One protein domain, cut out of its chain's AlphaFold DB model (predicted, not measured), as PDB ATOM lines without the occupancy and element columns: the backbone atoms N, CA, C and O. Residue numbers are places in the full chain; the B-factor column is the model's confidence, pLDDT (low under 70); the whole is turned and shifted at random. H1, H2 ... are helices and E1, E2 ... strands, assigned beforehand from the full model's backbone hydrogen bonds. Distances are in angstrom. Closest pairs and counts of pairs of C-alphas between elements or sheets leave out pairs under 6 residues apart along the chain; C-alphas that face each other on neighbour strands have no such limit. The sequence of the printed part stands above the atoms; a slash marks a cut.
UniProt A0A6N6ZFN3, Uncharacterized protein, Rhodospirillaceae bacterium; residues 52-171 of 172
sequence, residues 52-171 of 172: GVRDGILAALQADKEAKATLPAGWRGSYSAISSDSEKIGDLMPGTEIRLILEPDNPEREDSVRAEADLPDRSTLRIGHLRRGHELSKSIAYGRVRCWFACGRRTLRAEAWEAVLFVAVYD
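AT A GLANCE: This is residues 52 to 171 of the 172 residues of an uncharacterized protein of Rhodospirillaceae bacterium (UniProt A0A6N6ZFN3). Two strongly twisted three-stranded sheets form a sandwich, face to face, with their strands crossed at 82 degrees. H1 and H2 pack on the face of the sheet E1 E6 E5 that is turned away from the sheet E2 E3 E4, while H3 and H4 lie towards opposite ends of the sandwich. The printed part has 120 residues with four named helices and six named strands, in the order H1 H2 E1 H3 E2 E3 E4 H4 E5 E6, class mixed. Both sheets, of order E1 E6 E5 and E2 E3 E4, are antiparallel. The whole is compact, with a radius of gyration of the C-alphas of 14.0 A and spans of 38 by 31 by 30 A.

HOW THE PARTS SIT: H1, residues 52 to 62, and H2, residues 67 to 70, touch; their closest C-alphas, of Ile 57 and Ala 67, are 5.0 A apart. E1, residues 75 to 84, is the antiparallel neighbour of E6, residues 161 to 170, with N 78 and O 167 at 2.9 A. E6 and E5, residues 145 to 154, form a hairpin, with N 148 and O 166 at 2.9 A. H1 runs along E5 at 5 degrees on the local plane, at a height over the sheet of 10.1 A. H3, residues 87 to 91, is on the opposite face from H1. E2, residues 98 to 103, E3, residues 112 to 118, and E4, residues 124 to 130, make a meander, each strand the antiparallel neighbour of the one before; N 101 and O 114 are 2.8 A apart, and N 125 and O 117 are 2.8 A apart. The closest C-alphas of E2 and E5, those of Ile 98 and Trp 148, are 5.0 A apart. H4, residues 136 to 141, is over E2, across the strands, at a height of 8.8 A. Every O i to N i+4 pair is within hydrogen-bond range in H1 and H4; H3 has 0 of 1, but 2 of 2 O i to N i+3 pairs, and H2 is too short for an i+4 pair.

IN THESE COORDINATES: H1 begins at C-alpha 52 (-10.070, 324.692, -11.246) and measures 15.3 A. E1 measures 27.0 A, E3 19.5 A and E4 17.1 A. E5 measures 26.1 A and bends by 52 degrees at residue 151. E6, 28.3 A, ends at C-alpha 170 (-12.635, 314.367, 1.662).

THE WHOLE: The C-alphas of Gly 52 and Pro 107, the two farthest apart, are 40.7 A apart. The printed part has no cut, and no link is long. The mean pLDDT of the printed part is 79.7; residue 85 and residues 104 to 112, 131 to 135 and 155 to 160 are under 70.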
ATOM      1  N   GLY A  52     -10.994 323.605 -11.601       85.19
ATOM      2  CA  GLY A  52     -10.070 324.692 -11.246       85.19
ATOM      3  C   GLY A  52      -9.226 324.428  -9.989       85.19
ATOM      4  O   GLY A  52      -8.094 324.893  -9.900       85.19
ATOM      5  N   VAL A  53      -9.733 323.641  -9.031       88.06
ATOM      6  CA  VAL A  53      -8.947 323.212  -7.862       88.06
ATOM      7  C   VAL A  53      -7.908 322.179  -8.276       88.06
ATOM      8  O   VAL A  53      -6.762 322.256  -7.839       88.06
ATOM      9  N   ARG A  54      -8.299 321.217  -9.119       87.94
ATOM     10  CA  ARG A  54      -7.381 320.204  -9.645       87.94
ATOM     11  C   ARG A  54      -6.228 320.870 -10.393       87.94
ATOM     12  O   ARG A  54      -5.078 320.572 -10.095       87.94
ATOM     13  N   ASP A  55      -6.530 321.809 -11.282       88.62
ATOM     14  CA  ASP A  55      -5.522 322.535 -12.057       88.62
ATOM     15  C   ASP A  55      -4.582 323.333 -11.141       88.62
ATOM     16  O   ASP A  55      -3.367 323.326 -11.333       88.62
ATOM     17  N   GLY A  56      -5.118 323.952 -10.084       88.94
ATOM     18  CA  GLY A  56      -4.312 324.642  -9.079       88.94
ATOM     19  C   GLY A  56      -3.407 323.704  -8.267       88.94
ATOM     20  O   GLY A  56      -2.256 324.051  -8.012       88.94
ATOM     21  N   ILE A  57      -3.882 322.505  -7.905       89.56
ATOM     22  CA  ILE A  57      -3.065 321.470  -7.247       89.56
ATOM     23  C   ILE A  57      -1.939 321.025  -8.180       89.56
ATOM     24  O   ILE A  57      -0.789 320.972  -7.754       89.56
ATOM     25  N   LEU A  58      -2.247 320.741  -9.447       90.50
ATOM     26  CA  LEU A  58      -1.252 320.332 -10.440       90.50
ATOM     27  C   LEU A  58      -0.179 321.407 -10.622       90.50
ATOM     28  O   LEU A  58       1.010 321.105 -10.528       90.50
ATOM     29  N   ALA A  59      -0.588 322.666 -10.790       89.69
ATOM     30  CA  ALA A  59       0.329 323.793 -10.899       89.69
ATOM     31  C   ALA A  59       1.183 323.970  -9.632       89.69
ATOM     32  O   ALA A  59       2.376 324.256  -9.730       89.69
ATOM     33  N   ALA A  60       0.603 323.774  -8.442       90.25
ATOM     34  CA  ALA A  60       1.338 323.843  -7.184       90.25
ATOM     35  C   ALA A  60       2.384 322.727  -7.077       90.25
ATOM     36  O   ALA A  60       3.536 323.018  -6.775       90.25
ATOM     37  N   LEU A  61       2.023 321.478  -7.385       90.56
ATOM     38  CA  LEU A  61       2.949 320.343  -7.341       90.56
ATOM     39  C   LEU A  61       4.086 320.491  -8.362       90.56
ATOM     40  O   LEU A  61       5.239 320.240  -8.031       90.56
ATOM     41  N   GLN A  62       3.784 320.956  -9.575       89.62
ATOM     42  CA  GLN A  62       4.793 321.211 -10.612       89.62
ATOM     43  C   GLN A  62       5.734 322.368 -10.262       89.62
ATOM     44  O   GLN A  62       6.899 322.350 -10.651       89.62
ATOM     45  N   ALA A  63       5.247 323.363  -9.518       88.69
ATOM     46  CA  ALA A  63       6.045 324.484  -9.033       88.69
ATOM     47  C   ALA A  63       6.749 324.207  -7.688       88.69
ATOM     48  O   ALA A  63       7.310 325.144  -7.120       88.69
ATOM     49  N   ASP A  64       6.679 322.976  -7.164       85.62
ATOM     50  CA  ASP A  64       7.156 322.585  -5.825       85.62
ATOM     51  C   ASP A  64       6.614 323.493  -4.698       85.62
ATOM     52  O   ASP A  64       7.303 323.886  -3.758       85.62
ATOM     53  N   LYS A  65       5.337 323.876  -4.817       88.38
ATOM     54  CA  LYS A  65       4.591 324.683  -3.844       88.38
ATOM     55  C   LYS A  65       3.616 323.822  -3.047       88.38
ATOM     56  O   LYS A  65       3.211 322.732  -3.451       88.38
ATOM     57  N   GLU A  66       3.185 324.348  -1.904       86.38
ATOM     58  CA  GLU A  66       2.238 323.661  -1.030       86.38
ATOM     59  C   GLU A  66       0.838 323.573  -1.666       86.38
ATOM     60  O   GLU A  66       0.067 324.532  -1.675       86.38
ATOM     61  N   ALA A  67       0.480 322.384  -2.158       87.12
ATOM     62  CA  ALA A  67      -0.809 322.112  -2.801       87.12
ATOM     63  C   ALA A  67      -1.988 322.079  -1.812       87.12
ATOM     64  O   ALA A  67      -3.152 322.189  -2.203       87.12
ATOM     65  N   LYS A  68      -1.703 321.947  -0.511       88.25
ATOM     66  CA  LYS A  68      -2.717 321.932   0.549       88.25
ATOM     67  C   LYS A  68      -3.518 323.237   0.601       88.25
ATOM     68  O   LYS A  68      -4.709 323.188   0.888       88.25
ATOM     69  N   ALA A  69      -2.892 324.371   0.283       85.81
ATOM     70  CA  ALA A  69      -3.535 325.687   0.286       85.81
ATOM     71  C   ALA A  69      -4.627 325.837  -0.792       85.81
ATOM     72  O   ALA A  69      -5.486 326.706  -0.682       85.81
ATOM     73  N   THR A  70      -4.608 324.990  -1.822       88.81
ATOM     74  CA  THR A  70      -5.576 325.015  -2.927       88.81
ATOM     75  C   THR A  70      -6.832 324.191  -2.627       88.81
ATOM     76  O   THR A  70      -7.814 324.268  -3.364       88.81
ATOM     77  N   LEU A  71      -6.829 323.388  -1.558       88.69
ATOM     78  CA  LEU A  71      -7.948 322.507  -1.244       88.69
ATOM     79  C   LEU A  71      -9.168 323.285  -0.718       88.69
ATOM     80  O   LEU A  71      -9.024 324.148   0.148       88.69
ATOM     81  N   PRO A  72     -10.384 322.961  -1.191       87.56
ATOM     82  CA  PRO A  72     -11.609 323.565  -0.693       87.56
ATOM     83  C   PRO A  72     -11.974 323.023   0.694       87.56
ATOM     84  O   PRO A  72     -11.479 321.983   1.136       87.56
ATOM     85  N   ALA A  73     -12.898 323.706   1.370       86.88
ATOM     86  CA  ALA A  73     -13.428 323.255   2.654       86.88
ATOM     87  C   ALA A  73     -13.985 321.817   2.575       86.88
ATOM     88  O   ALA A  73     -14.570 321.410   1.566       86.88
ATOM     89  N   GLY A  74     -13.781 321.043   3.645       85.00
ATOM     90  CA  GLY A  74     -14.123 319.615   3.706       85.00
ATOM     91  C   GLY A  74     -13.097 318.689   3.041       85.00
ATOM     92  O   GLY A  74     -13.304 317.481   2.994       85.00
ATOM     93  N   TRP A  75     -11.985 319.218   2.519       88.94
ATOM     94  CA  TRP A  75     -10.860 318.414   2.043       88.94
ATOM     95  C   TRP A  75      -9.627 318.619   2.918       88.94
ATOM     96  O   TRP A  75      -9.269 319.736   3.283       88.94
ATOM     97  N   ARG A  76      -8.941 317.519   3.221       88.25
ATOM     98  CA  ARG A  76      -7.679 317.500   3.960       88.25
ATOM     99  C   ARG A  76      -6.575 316.966   3.063       88.25
ATOM    100  O   ARG A  76      -6.689 315.873   2.521       88.25
ATOM    101  N   GLY A  77      -5.506 317.740   2.921       88.31
ATOM    102  CA  GLY A  77      -4.306 317.351   2.185       88.31
ATOM    103  C   GLY A  77      -3.208 316.889   3.130       88.31
ATOM    104  O   GLY A  77      -2.962 317.530   4.155       88.31
ATOM    105  N   SER A  78      -2.535 315.801   2.774       87.94
ATOM    106  CA  SER A  78      -1.371 315.276   3.487       87.94
ATOM    107  C   SER A  78      -0.317 314.784   2.501       87.94
ATOM    108  O   SER A  78      -0.650 314.349   1.400       87.94
ATOM    109  N   TYR A  79       0.952 314.850   2.894       87.62
ATOM    110  CA  TYR A  79       2.050 314.286   2.116       87.62
ATOM    111  C   TYR A  79       2.472 312.956   2.726       87.62
ATOM    112  O   TYR A  79       2.624 312.842   3.942       87.62
ATOM    113  N   SER A  80       2.644 311.947   1.881       85.81
ATOM    114  CA  SER A  80       3.012 310.594   2.286       85.81
ATOM    115  C   SER A  80       4.212 310.136   1.480       85.81
ATOM    116  O   SER A  80       4.142 310.078   0.258       85.81
ATOM    117  N   ALA A  81       5.308 309.810   2.162       85.81
ATOM    118  CA  ALA A  81       6.474 309.214   1.528       85.81
ATOM    119  C   ALA A  81       6.313 307.689   1.468       85.81
ATOM    120  O   ALA A  81       6.022 307.043   2.479       85.81
ATOM    121  N   ILE A  82       6.502 307.123   0.280       83.88
ATOM    122  CA  ILE A  82       6.531 305.683   0.033       83.88
ATOM    123  C   ILE A  82       7.935 305.319  -0.435       83.88
ATOM    124  O   ILE A  82       8.406 305.857  -1.432       83.88
ATOM    125  N   SER A  83       8.585 304.389   0.265       79.38
ATOM    126  CA  SER A  83       9.814 303.768  -0.234       79.38
ATOM    127  C   SER A  83       9.464 302.905  -1.439       79.38
ATOM    128  O   SER A  83       8.584 302.047  -1.346       79.38
ATOM    129  N   SER A  84      10.146 303.155  -2.543       73.81
ATOM    130  CA  SER A  84      10.038 302.429  -3.795       73.81
ATOM    131  C   SER A  84      11.400 301.845  -4.128       73.81
ATOM    132  O   SER A  84      12.407 302.551  -4.175       73.81
ATOM    133  N   ASP A  85      11.407 300.558  -4.442       68.38
ATOM    134  CA  ASP A  85      12.599 299.880  -4.951       68.38
ATOM    135  C   ASP A  85      12.743 300.087  -6.472       68.38
ATOM    136  O   ASP A  85      13.709 299.650  -7.089       68.38
ATOM    137  N   SER A  86      11.768 300.756  -7.098       71.25
ATOM    138  CA  SER A  86      11.772 301.062  -8.525       71.25
ATOM    139  C   SER A  86      12.473 302.389  -8.806       71.25
ATOM    140  O   SER A  86      12.036 303.442  -8.339       71.25
ATOM    141  N   GLU A  87      13.505 302.352  -9.648       70.50
ATOM    142  CA  GLU A  87      14.179 303.550 -10.171       70.50
ATOM    143  C   GLU A  87      13.274 304.383 -11.094       70.50
ATOM    144  O   GLU A  87      13.494 305.580 -11.265       70.50
ATOM    145  N   LYS A  88      12.186 303.787 -11.606       75.31
ATOM    146  CA  LYS A  88      11.201 304.454 -12.478       75.31
ATOM    147  C   LYS A  88      10.402 305.559 -11.784       75.31
ATOM    148  O   LYS A  88       9.636 306.262 -12.434       75.31
ATOM    149  N   ILE A  89      10.560 305.743 -10.471       78.94
ATOM    150  CA  ILE A  89      10.003 306.913  -9.773       78.94
ATOM    151  C   ILE A  89      10.575 308.217 -10.336       78.94
ATOM    152  O   ILE A  89       9.868 309.220 -10.350       78.94
ATOM    153  N   GLY A  90      11.815 308.200 -10.839       72.88
ATOM    154  CA  GLY A  90      12.407 309.348 -11.527       72.88
ATOM    155  C   GLY A  90      11.695 309.727 -12.832       72.88
ATOM    156  O   GLY A  90      11.764 310.885 -13.235       72.88
ATOM    157  N   ASP A  91      10.970 308.791 -13.450       76.88
ATOM    158  CA  ASP A  91      10.246 309.012 -14.708       76.88
ATOM    159  C   ASP A  91       8.853 309.630 -14.485       76.88
ATOM    160  O   ASP A  91       8.189 310.052 -15.436       76.88
ATOM    161  N   LEU A  92       8.383 309.691 -13.233       82.69
ATOM    162  CA  LEU A  92       7.090 310.276 -12.894       82.69
ATOM    163  C   LEU A  92       7.168 311.802 -12.862       82.69
ATOM    164  O   LEU A  92       7.993 312.400 -12.171       82.69
ATOM    165  N   MET A  93       6.234 312.450 -13.554       86.06
ATOM    166  CA  MET A  93       6.096 313.901 -13.497       86.06
ATOM    167  C   MET A  93       5.288 314.326 -12.262       86.06
ATOM    168  O   MET A  93       4.248 313.715 -11.979       86.06
ATOM    169  N   PRO A  94       5.687 315.395 -11.547       88.00
ATOM    170  CA  PRO A  94       4.841 316.025 -10.538       88.00
ATOM    171  C   PRO A  94       3.440 316.333 -11.080       88.00
ATOM    172  O   PRO A  94       3.279 316.865 -12.180       88.00
ATOM    173  N   GLY A  95       2.420 315.973 -10.307       86.31
ATOM    174  CA  GLY A  95       1.017 316.052 -10.699       86.31
ATOM    175  C   GLY A  95       0.467 314.803 -11.396       86.31
ATOM    176  O   GLY A  95      -0.729 314.760 -11.670       86.31
ATOM    177  N   THR A  96       1.275 313.765 -11.647       87.62
ATOM    178  CA  THR A  96       0.755 312.480 -12.157       87.62
ATOM    179  C   THR A  96      -0.272 311.912 -11.177       87.62
ATOM    180  O   THR A  96       0.014 311.802  -9.985       87.62
ATOM    181  N   GLU A  97      -1.473 311.572 -11.655       87.94
ATOM    182  CA  GLU A  97      -2.519 310.993 -10.806       87.94
ATOM    183  C   GLU A  97      -2.133 309.568 -10.389       87.94
ATOM    184  O   GLU A  97      -1.724 308.744 -11.206       87.94
ATOM    185  N   ILE A  98      -2.247 309.298  -9.091       88.69
ATOM    186  CA  ILE A  98      -1.887 308.025  -8.477       88.69
ATOM    187  C   ILE A  98      -3.156 307.318  -8.030       88.69
ATOM    188  O   ILE A  98      -3.966 307.848  -7.263       88.69
ATOM    189  N   ARG A  99      -3.308 306.076  -8.479       87.12
ATOM    190  CA  ARG A  99      -4.381 305.182  -8.067       87.12
ATOM    191  C   ARG A  99      -3.982 304.492  -6.768       87.12
ATOM    192  O   ARG A  99      -2.939 303.849  -6.679       87.12
ATOM    193  N   LEU A 100      -4.822 304.645  -5.749       83.19
ATOM    194  CA  LEU A 100      -4.680 303.948  -4.474       83.19
ATOM    195  C   LEU A 100      -5.627 302.751  -4.457       83.19
ATOM    196  O   LEU A 100      -6.838 302.913  -4.604       83.19
ATOM    197  N   ILE A 101      -5.072 301.559  -4.277       81.75
ATOM    198  CA  ILE A 101      -5.790 300.284  -4.310       81.75
ATOM    199  C   ILE A 101      -5.709 299.650  -2.924       81.75
ATOM    200  O   ILE A 101      -4.632 299.559  -2.336       81.75
ATOM    201  N   LEU A 102      -6.852 299.212  -2.399       77.19
ATOM    202  CA  LEU A 102      -6.906 298.469  -1.143       77.19
ATOM    203  C   LEU A 102      -6.553 297.007  -1.393       77.19
ATOM    204  O   LEU A 102      -7.177 296.356  -2.226       77.19
ATOM    205  N   GLU A 103      -5.595 296.491  -0.630       73.12
ATOM    206  CA  GLU A 103      -5.251 295.071  -0.587       73.12
ATOM    207  C   GLU A 103      -5.562 294.525   0.821       73.12
ATOM    208  O   GLU A 103      -4.647 294.373   1.638       73.12
ATOM    209  N   PRO A 104      -6.851 294.278   1.144       60.84
ATOM    210  CA  PRO A 104      -7.271 293.818   2.472       60.84
ATOM    211  C   PRO A 104      -6.786 292.396   2.798       60.84
ATOM    212  O   PRO A 104      -6.575 292.078   3.964       60.84
ATOM    213  N   ASP A 105      -6.538 291.568   1.778       59.31
ATOM    214  CA  ASP A 105      -6.144 290.159   1.929       59.31
ATOM    215  C   ASP A 105      -4.623 289.933   1.933       59.31
ATOM    216  O   ASP A 105      -4.168 288.800   1.783       59.31
ATOM    217  N   ASN A 106      -3.809 290.986   2.072       56.94
ATOM    218  CA  ASN A 106      -2.355 290.843   2.100       56.94
ATOM    219  C   ASN A 106      -1.892 290.274   3.462       56.94
ATOM    220  O   ASN A 106      -1.918 290.996   4.464       56.94
ATOM    221  N   PRO A 107      -1.432 289.006   3.529       48.91
ATOM    222  CA  PRO A 107      -1.168 288.312   4.791       48.91
ATOM    223  C   PRO A 107       0.041 288.866   5.556       48.91
ATOM    224  O   PRO A 107       0.185 288.589   6.745       48.91
ATOM    225  N   GLU A 108       0.905 289.650   4.907       54.22
ATOM    226  CA  GLU A 108       2.045 290.295   5.569       54.22
ATOM    227  C   GLU A 108       1.680 291.652   6.184       54.22
ATOM    228  O   GLU A 108       2.386 292.149   7.066       54.22
ATOM    229  N   ARG A 109       0.593 292.281   5.714       55.16
ATOM    230  CA  ARG A 109       0.174 293.635   6.091       55.16
ATOM    231  C   ARG A 109      -1.344 293.794   5.905       55.16
ATOM    232  O   ARG A 109      -1.771 294.340   4.892       55.16
ATOM    233  N   GLU A 110      -2.154 293.381   6.889       48.88
ATOM    234  CA  GLU A 110      -3.572 293.809   6.982       48.88
ATOM    235  C   GLU A 110      -3.639 295.331   6.772       48.88
ATOM    236  O   GLU A 110      -2.834 296.064   7.363       48.88
ATOM    237  N   ASP A 111      -4.551 295.772   5.906       54.69
ATOM    238  CA  ASP A 111      -4.748 297.161   5.467       54.69
ATOM    239  C   ASP A 111      -3.590 297.790   4.678       54.69
ATOM    240  O   ASP A 111      -3.289 298.980   4.806       54.69
ATOM    241  N   SER A 112      -2.936 297.013   3.810       69.31
ATOM    242  CA  SER A 112      -1.984 297.590   2.862       69.31
ATOM    243  C   SER A 112      -2.705 298.339   1.734       69.31
ATOM    244  O   SER A 112      -3.533 297.783   1.012       69.31
ATOM    245  N   VAL A 113      -2.389 299.627   1.579       73.62
ATOM    246  CA  VAL A 113      -2.815 300.426   0.425       73.62
ATOM    247  C   VAL A 113      -1.672 300.457  -0.576       73.62
ATOM    248  O   VAL A 113      -0.596 300.979  -0.274       73.62
ATOM    249  N   ARG A 114      -1.901 299.906  -1.765       82.81
ATOM    250  CA  ARG A 114      -0.953 299.915  -2.879       82.81
ATOM    251  C   ARG A 114      -1.133 301.185  -3.704       82.81
ATOM    252  O   ARG A 114      -2.255 301.530  -4.064       82.81
ATOM    253  N   ALA A 115      -0.035 301.874  -3.993       83.81
ATOM    254  CA  ALA A 115      -0.017 303.042  -4.864       83.81
ATOM    255  C   ALA A 115       0.504 302.664  -6.255       83.81
ATOM    256  O   ALA A 115       1.580 302.072  -6.388       83.81
ATOM    257  N   GLU A 116      -0.258 303.022  -7.282       85.81
ATOM    258  CA  GLU A 116       0.050 302.766  -8.687       85.81
ATOM    259  C   GLU A 116      -0.074 304.043  -9.515       85.81
ATOM    260  O   GLU A 116      -1.009 304.819  -9.333       85.81
ATOM    261  N   ALA A 117       0.857 304.250 -10.439       84.62
ATOM    262  CA  ALA A 117       0.798 305.319 -11.428       84.62
ATOM    263  C   ALA A 117       0.580 304.725 -12.817       84.62
ATOM    264  O   ALA A 117       1.191 303.707 -13.148       84.62
ATOM    265  N   ASP A 118      -0.218 305.390 -13.644       82.50
ATOM    266  CA  ASP A 118      -0.235 305.101 -15.075       82.50
ATOM    267  C   ASP A 118       0.830 305.937 -15.770       82.50
ATOM    268  O   ASP A 118       0.854 307.164 -15.666       82.50
ATOM    269  N   LEU A 119       1.739 305.251 -16.452       77.31
ATOM    270  CA  LEU A 119       2.797 305.873 -17.223       77.31
ATOM    271  C   LEU A 119       2.289 306.246 -18.630       77.31
ATOM    272  O   LEU A 119       1.342 305.636 -19.141       77.31
ATOM    273  N   PRO A 120       2.921 307.229 -19.301       72.25
ATOM    274  CA  PRO A 120       2.538 307.650 -20.653       72.25
ATOM    275  C   PRO A 120       2.590 306.525 -21.697       72.25
ATOM    276  O   PRO A 120       1.857 306.556 -22.685       72.25
ATOM    277  N   ASP A 121       3.428 305.514 -21.467       76.94
ATOM    278  CA  ASP A 121       3.554 304.312 -22.297       76.94
ATOM    279  C   ASP A 121       2.414 303.294 -22.080       76.94
ATOM    280  O   ASP A 121       2.448 302.195 -22.634       76.94
ATOM    281  N   ARG A 122       1.385 303.666 -21.302       73.25
ATOM    282  CA  ARG A 122       0.260 302.826 -20.860       73.25
ATOM    283  C   ARG A 122       0.658 301.662 -19.954       73.25
ATOM    284  O   ARG A 122      -0.176 300.792 -19.699       73.25
ATOM    285  N   SER A 123       1.894 301.621 -19.468       79.69
ATOM    286  CA  SER A 123       2.269 300.689 -18.414       79.69
ATOM    287  C   SER A 123       1.820 301.222 -17.052       79.69
ATOM    288  O   SER A 123       1.660 302.426 -16.850       79.69
ATOM    289  N   THR A 124       1.594 300.319 -16.102       82.19
ATOM    290  CA  THR A 124       1.283 300.693 -14.721       82.19
ATOM    291  C   THR A 124       2.525 300.491 -13.866       82.19
ATOM    292  O   THR A 124       3.068 299.387 -13.772       82.19
ATOM    293  N   LEU A 125       2.985 301.565 -13.233       83.06
ATOM    294  CA  LEU A 125       4.101 301.546 -12.305       83.06
ATOM    295  C   LEU A 125       3.588 301.338 -10.884       83.06
ATOM    296  O   LEU A 125       2.889 302.182 -10.324       83.06
ATOM    297  N   ARG A 126       3.996 300.229 -10.269       84.94
ATOM    298  CA  ARG A 126       3.800 300.003  -8.838       84.94
ATOM    299  C   ARG A 126       4.830 300.817  -8.058       84.94
ATOM    300  O   ARG A 126       6.015 300.503  -8.103       84.94
ATOM    301  N   ILE A 127       4.365 301.836  -7.338       82.38
ATOM    302  CA  ILE A 127       5.213 302.704  -6.507       82.38
ATOM    303  C   ILE A 127       5.572 301.997  -5.199       82.38
ATOM    304  O   ILE A 127       6.701 302.073  -4.732       82.38
ATOM    305  N   GLY A 128       4.607 301.302  -4.599       81.56
ATOM    306  CA  GLY A 128       4.803 300.590  -3.341       81.56
ATOM    307  C   GLY A 128       3.554 300.611  -2.475       81.56
ATOM    308  O   GLY A 128       2.434 300.730  -2.980       81.56
ATOM    309  N   HIS A 129       3.749 300.497  -1.163       80.25
ATOM    310  CA  HIS A 129       2.666 300.475  -0.183       80.25
ATOM    311  C   HIS A 129       2.775 301.628   0.804       80.25
ATOM    312  O   HIS A 129       3.843 301.883   1.362       80.25
ATOM    313  N   LEU A 130       1.643 302.271   1.084       76.06
ATOM    314  CA  LEU A 130       1.536 303.195   2.209       76.06
ATOM    315  C   LEU A 130       1.698 302.410   3.520       76.06
ATOM    316  O   LEU A 130       1.170 301.305   3.674       76.06
ATOM    317  N   ARG A 131       2.468 302.964   4.466       64.50
ATOM    318  CA  ARG A 131       2.684 302.330   5.774       64.50
ATOM    319  C   ARG A 131       1.382 302.306   6.585       64.50
ATOM    320  O   ARG A 131       0.596 303.252   6.538       64.50
ATOM    321  N   ARG A 132       1.198 301.229   7.361       53.25
ATOM    322  CA  ARG A 132       0.132 301.089   8.370       53.25
ATOM    323  C   ARG A 132       0.130 302.318   9.286       53.25
ATOM    324  O   ARG A 132       1.173 302.663   9.837       53.25
ATOM    325  N   GLY A 133      -1.021 302.971   9.423       52.31
ATOM    326  CA  GLY A 133      -1.194 304.198  10.216       52.31
ATOM    327  C   GLY A 133      -1.974 305.288   9.485       52.31
ATOM    328  O   GLY A 133      -2.598 306.135  10.117       52.31
ATOM    329  N   HIS A 134      -2.022 305.224   8.157       58.06
ATOM    330  CA  HIS A 134      -2.953 306.032   7.387       58.06
ATOM    331  C   HIS A 134      -4.313 305.338   7.392       58.06
ATOM    332  O   HIS A 134      -4.500 304.372   6.656       58.06
ATOM    333  N   GLU A 135      -5.269 305.820   8.194       66.19
ATOM    334  CA  GLU A 135      -6.692 305.413   8.188       66.19
ATOM    335  C   GLU A 135      -7.404 305.766   6.856       66.19
ATOM    336  O   GLU A 135      -8.551 306.210   6.806       66.19
ATOM    337  N   LEU A 136      -6.717 305.599   5.729       73.12
ATOM    338  CA  LEU A 136      -7.209 305.862   4.389       73.12
ATOM    339  C   LEU A 136      -8.094 304.730   3.881       73.12
ATOM    340  O   LEU A 136      -8.875 304.979   2.971       73.12
ATOM    341  N   SER A 137      -8.029 303.526   4.460       73.56
ATOM    342  CA  SER A 137      -8.764 302.353   3.970       73.56
ATOM    343  C   SER A 137     -10.258 302.629   3.814       73.56
ATOM    344  O   SER A 137     -10.822 302.407   2.746       73.56
ATOM    345  N   LYS A 138     -10.889 303.229   4.833       75.19
ATOM    346  CA  LYS A 138     -12.302 303.636   4.767       75.19
ATOM    347  C   LYS A 138     -12.524 304.705   3.698       75.19
ATOM    348  O   LYS A 138     -13.422 304.579   2.875       75.19
ATOM    349  N   SER A 139     -11.700 305.747   3.673       79.06
ATOM    350  CA  SER A 139     -11.853 306.861   2.731       79.06
ATOM    351  C   SER A 139     -11.667 306.434   1.271       79.06
ATOM    352  O   SER A 139     -12.421 306.880   0.408       79.06
ATOM    353  N   ILE A 140     -10.713 305.547   0.987       79.19
ATOM    354  CA  ILE A 140     -10.497 304.948  -0.335       79.19
ATOM    355  C   ILE A 140     -11.684 304.054  -0.684       79.19
ATOM    356  O   ILE A 140     -12.241 304.193  -1.771       79.19
ATOM    357  N   ALA A 141     -12.132 303.215   0.258       74.62
ATOM    358  CA  ALA A 141     -13.307 302.371   0.074       74.62
ATOM    359  C   ALA A 141     -14.575 303.183  -0.199       74.62
ATOM    360  O   ALA A 141     -15.462 302.659  -0.842       74.62
ATOM    361  N   TYR A 142     -14.668 304.444   0.239       76.75
ATOM    362  CA  TYR A 142     -15.776 305.356  -0.074       76.75
ATOM    363  C   TYR A 142     -15.510 306.285  -1.273       76.75
ATOM    364  O   TYR A 142     -16.311 307.185  -1.531       76.75
ATOM    365  N   GLY A 143     -14.393 306.122  -1.991       79.19
ATOM    366  CA  GLY A 143     -14.039 306.965  -3.138       79.19
ATOM    367  C   GLY A 143     -13.801 308.435  -2.775       79.19
ATOM    368  O   GLY A 143     -14.007 309.323  -3.598       79.19
ATOM    369  N   ARG A 144     -13.398 308.709  -1.531       85.56
ATOM    370  CA  ARG A 144     -13.173 310.053  -0.968       85.56
ATOM    371  C   ARG A 144     -11.720 310.504  -1.049       85.56
ATOM    372  O   ARG A 144     -11.364 311.509  -0.444       85.56
ATOM    373  N   VAL A 145     -10.874 309.750  -1.742       87.12
ATOM    374  CA  VAL A 145      -9.439 310.020  -1.813       87.12
ATOM    375  C   VAL A 145      -9.032 310.285  -3.251       87.12
ATOM    376  O   VAL A 145      -9.407 309.546  -4.166       87.12
ATOM    377  N   ARG A 146      -8.245 311.343  -3.428       88.69
ATOM    378  CA  ARG A 146      -7.465 311.601  -4.632       88.69
ATOM    379  C   ARG A 146      -5.995 311.695  -4.266       88.69
ATOM    380  O   ARG A 146      -5.653 312.163  -3.181       88.69
ATOM    381  N   CYS A 147      -5.137 311.211  -5.150       89.75
ATOM    382  CA  CYS A 147      -3.712 311.162  -4.900       89.75
ATOM    383  C   CYS A 147      -2.941 311.575  -6.150       89.75
ATOM    384  O   CYS A 147      -3.310 311.199  -7.259       89.75
ATOM    385  N   TRP A 148      -1.874 312.342  -5.955       92.38
ATOM    386  CA  TRP A 148      -0.965 312.753  -7.017       92.38
ATOM    387  C   TRP A 148       0.474 312.568  -6.575       92.38
ATOM    388  O   TRP A 148       0.806 312.690  -5.393       92.38
ATOM    389  N   PHE A 149       1.340 312.315  -7.542       90.81
ATOM    390  CA  PHE A 149       2.774 312.333  -7.342       90.81
ATOM    391  C   PHE A 149       3.237 313.772  -7.115       90.81
ATOM    392  O   PHE A 149       2.947 314.648  -7.926       90.81
ATOM    393  N   ALA A 150       3.932 314.028  -6.010       89.81
ATOM    394  CA  ALA A 150       4.503 315.338  -5.725       89.81
ATOM    395  C   ALA A 150       5.946 315.404  -6.225       89.81
ATOM    396  O   ALA A 150       6.260 316.220  -7.083       89.81
ATOM    397  N   CYS A 151       6.815 314.525  -5.723       88.94
ATOM    398  CA  CYS A 151       8.205 314.456  -6.162       88.94
ATOM    399  C   CYS A 151       8.866 313.127  -5.785       88.94
ATOM    400  O   CYS A 151       8.446 312.440  -4.853       88.94
ATOM    401  N   GLY A 152       9.934 312.785  -6.505       85.69
ATOM    402  CA  GLY A 152      10.848 311.709  -6.139       85.69
ATOM    403  C   GLY A 152      11.986 312.266  -5.292       85.69
ATOM    404  O   GLY A 152      12.588 313.280  -5.644       85.69
ATOM    405  N   ARG A 153      12.299 311.615  -4.175       82.25
ATOM    406  CA  ARG A 153      13.440 311.952  -3.321       82.25
ATOM    407  C   ARG A 153      14.328 310.735  -3.172       82.25
ATOM    408  O   ARG A 153      13.858 309.663  -2.824       82.25
ATOM    409  N   ARG A 154      15.626 310.896  -3.395       76.44
ATOM    410  CA  ARG A 154      16.588 309.828  -3.125       76.44
ATOM    411  C   ARG A 154      17.031 309.925  -1.673       76.44
ATOM    412  O   ARG A 154      17.527 310.972  -1.257       76.44
ATOM    413  N   THR A 155      16.853 308.862  -0.892       68.75
ATOM    414  CA  THR A 155      17.324 308.858   0.497       68.75
ATOM    415  C   THR A 155      18.706 308.236   0.605       68.75
ATOM    416  O   THR A 155      18.968 307.136   0.127       68.75
ATOM    417  N   LEU A 156      19.610 308.940   1.289       65.75
ATOM    418  CA  LEU A 156      20.990 308.487   1.504       65.75
ATOM    419  C   LEU A 156      21.085 307.250   2.416       65.75
ATOM    420  O   LEU A 156      22.114 306.592   2.440       65.75
ATOM    421  N   ARG A 157      20.034 306.940   3.191       61.41
ATOM    422  CA  ARG A 157      20.044 305.841   4.173       61.41
ATOM    423  C   ARG A 157      19.755 304.462   3.588       61.41
ATOM    424  O   ARG A 157      20.147 303.483   4.209       61.41
ATOM    425  N   ALA A 158      19.041 304.383   2.471       59.41
ATOM    426  CA  ALA A 158      18.577 303.113   1.912       59.41
ATOM    427  C   ALA A 158      19.007 302.900   0.455       59.41
ATOM    428  O   ALA A 158      18.613 301.904  -0.135       59.41
ATOM    429  N   GLU A 159      19.726 303.863  -0.142       65.06
ATOM    430  CA  GLU A 159      19.953 303.962  -1.596       65.06
ATOM    431  C   GLU A 159      18.669 303.839  -2.443       65.06
ATOM    432  O   GLU A 159      18.730 303.704  -3.661       65.06
ATOM    433  N   ALA A 160      17.504 303.957  -1.804       69.06
ATOM    434  CA  ALA A 160      16.201 303.754  -2.399       69.06
ATOM    435  C   ALA A 160      15.572 305.088  -2.810       69.06
ATOM    436  O   ALA A 160      15.857 306.160  -2.252       69.06
ATOM    437  N   TRP A 161      14.677 305.004  -3.789       78.44
ATOM    438  CA  TRP A 161      13.848 306.122  -4.199       78.44
ATOM    439  C   TRP A 161      12.620 306.199  -3.298       78.44
ATOM    440  O   TRP A 161      11.876 305.240  -3.146       78.44
ATOM    441  N   GLU A 162      12.370 307.357  -2.705       85.44
ATOM    442  CA  GLU A 162      11.111 307.654  -2.040       85.44
ATOM    443  C   GLU A 162      10.217 308.455  -2.980       85.44
ATOM    444  O   GLU A 162      10.583 309.527  -3.462       85.44
ATOM    445  N   ALA A 163       9.018 307.947  -3.227       87.19
ATOM    446  CA  ALA A 163       7.967 308.696  -3.885       87.19
ATOM    447  C   ALA A 163       7.184 309.477  -2.831       87.19
ATOM    448  O   ALA A 163       6.559 308.894  -1.943       87.19
ATOM    449  N   VAL A 164       7.197 310.803  -2.931       89.06
ATOM    450  CA  VAL A 164       6.341 311.667  -2.123       89.06
ATOM    451  C   VAL A 164       5.025 311.839  -2.859       89.06
ATOM    452  O   VAL A 164       4.975 312.365  -3.970       89.06
ATOM    453  N   LEU A 165       3.950 311.402  -2.222       90.00
ATOM    454  CA  LEU A 165       2.596 311.508  -2.732       90.00
ATOM    455  C   LEU A 165       1.829 312.583  -1.974       90.00
ATOM    456  O   LEU A 165       1.865 312.627  -0.745       90.00
ATOM    457  N   PHE A 166       1.087 313.411  -2.696       91.19
ATOM    458  CA  PHE A 166       0.064 314.268  -2.118       91.19
ATOM    459  C   PHE A 166      -1.264 313.511  -2.100       91.19
ATOM    460  O   PHE A 166      -1.767 313.098  -3.142       91.19
ATOM    461  N   VAL A 167      -1.822 313.306  -0.912       89.88
ATOM    462  CA  VAL A 167      -3.080 312.594  -0.682       89.88
ATOM    463  C   VAL A 167      -4.113 313.600  -0.187       89.88
ATOM    464  O   VAL A 167      -3.978 314.148   0.909       89.88
ATOM    465  N   ALA A 168      -5.151 313.827  -0.987       90.12
ATOM    466  CA  ALA A 168      -6.307 314.634  -0.629       90.12
ATOM    467  C   ALA A 168      -7.470 313.723  -0.232       90.12
ATOM    468  O   ALA A 168      -7.926 312.892  -1.016       90.12
ATOM    469  N   VAL A 169      -7.958 313.898   0.990       89.44
ATOM    470  CA  VAL A 169      -9.048 313.124   1.581       89.44
ATOM    471  C   VAL A 169     -10.223 314.049   1.834       89.44
ATOM    472  O   VAL A 169     -10.075 315.069   2.503       89.44
ATOM    473  N   TYR A 170     -11.394 313.686   1.333       86.06
ATOM    474  CA  TYR A 170     -12.635 314.367   1.662       86.06
ATOM    475  C   TYR A 170     -13.128 313.922   3.046       86.06
ATOM    476  O   TYR A 170     -13.500 312.759   3.231       86.06
ATOM    477  N   ASP A 171     -13.117 314.856   3.995       82.44
ATOM    478  CA  ASP A 171     -13.587 314.706   5.373       82.44
ATOM    479  C   ASP A 171     -14.536 315.874   5.706       82.44
ATOM    480  O   ASP A 171     -14.062 316.952   6.080       82.44
TER     481      ASP A 171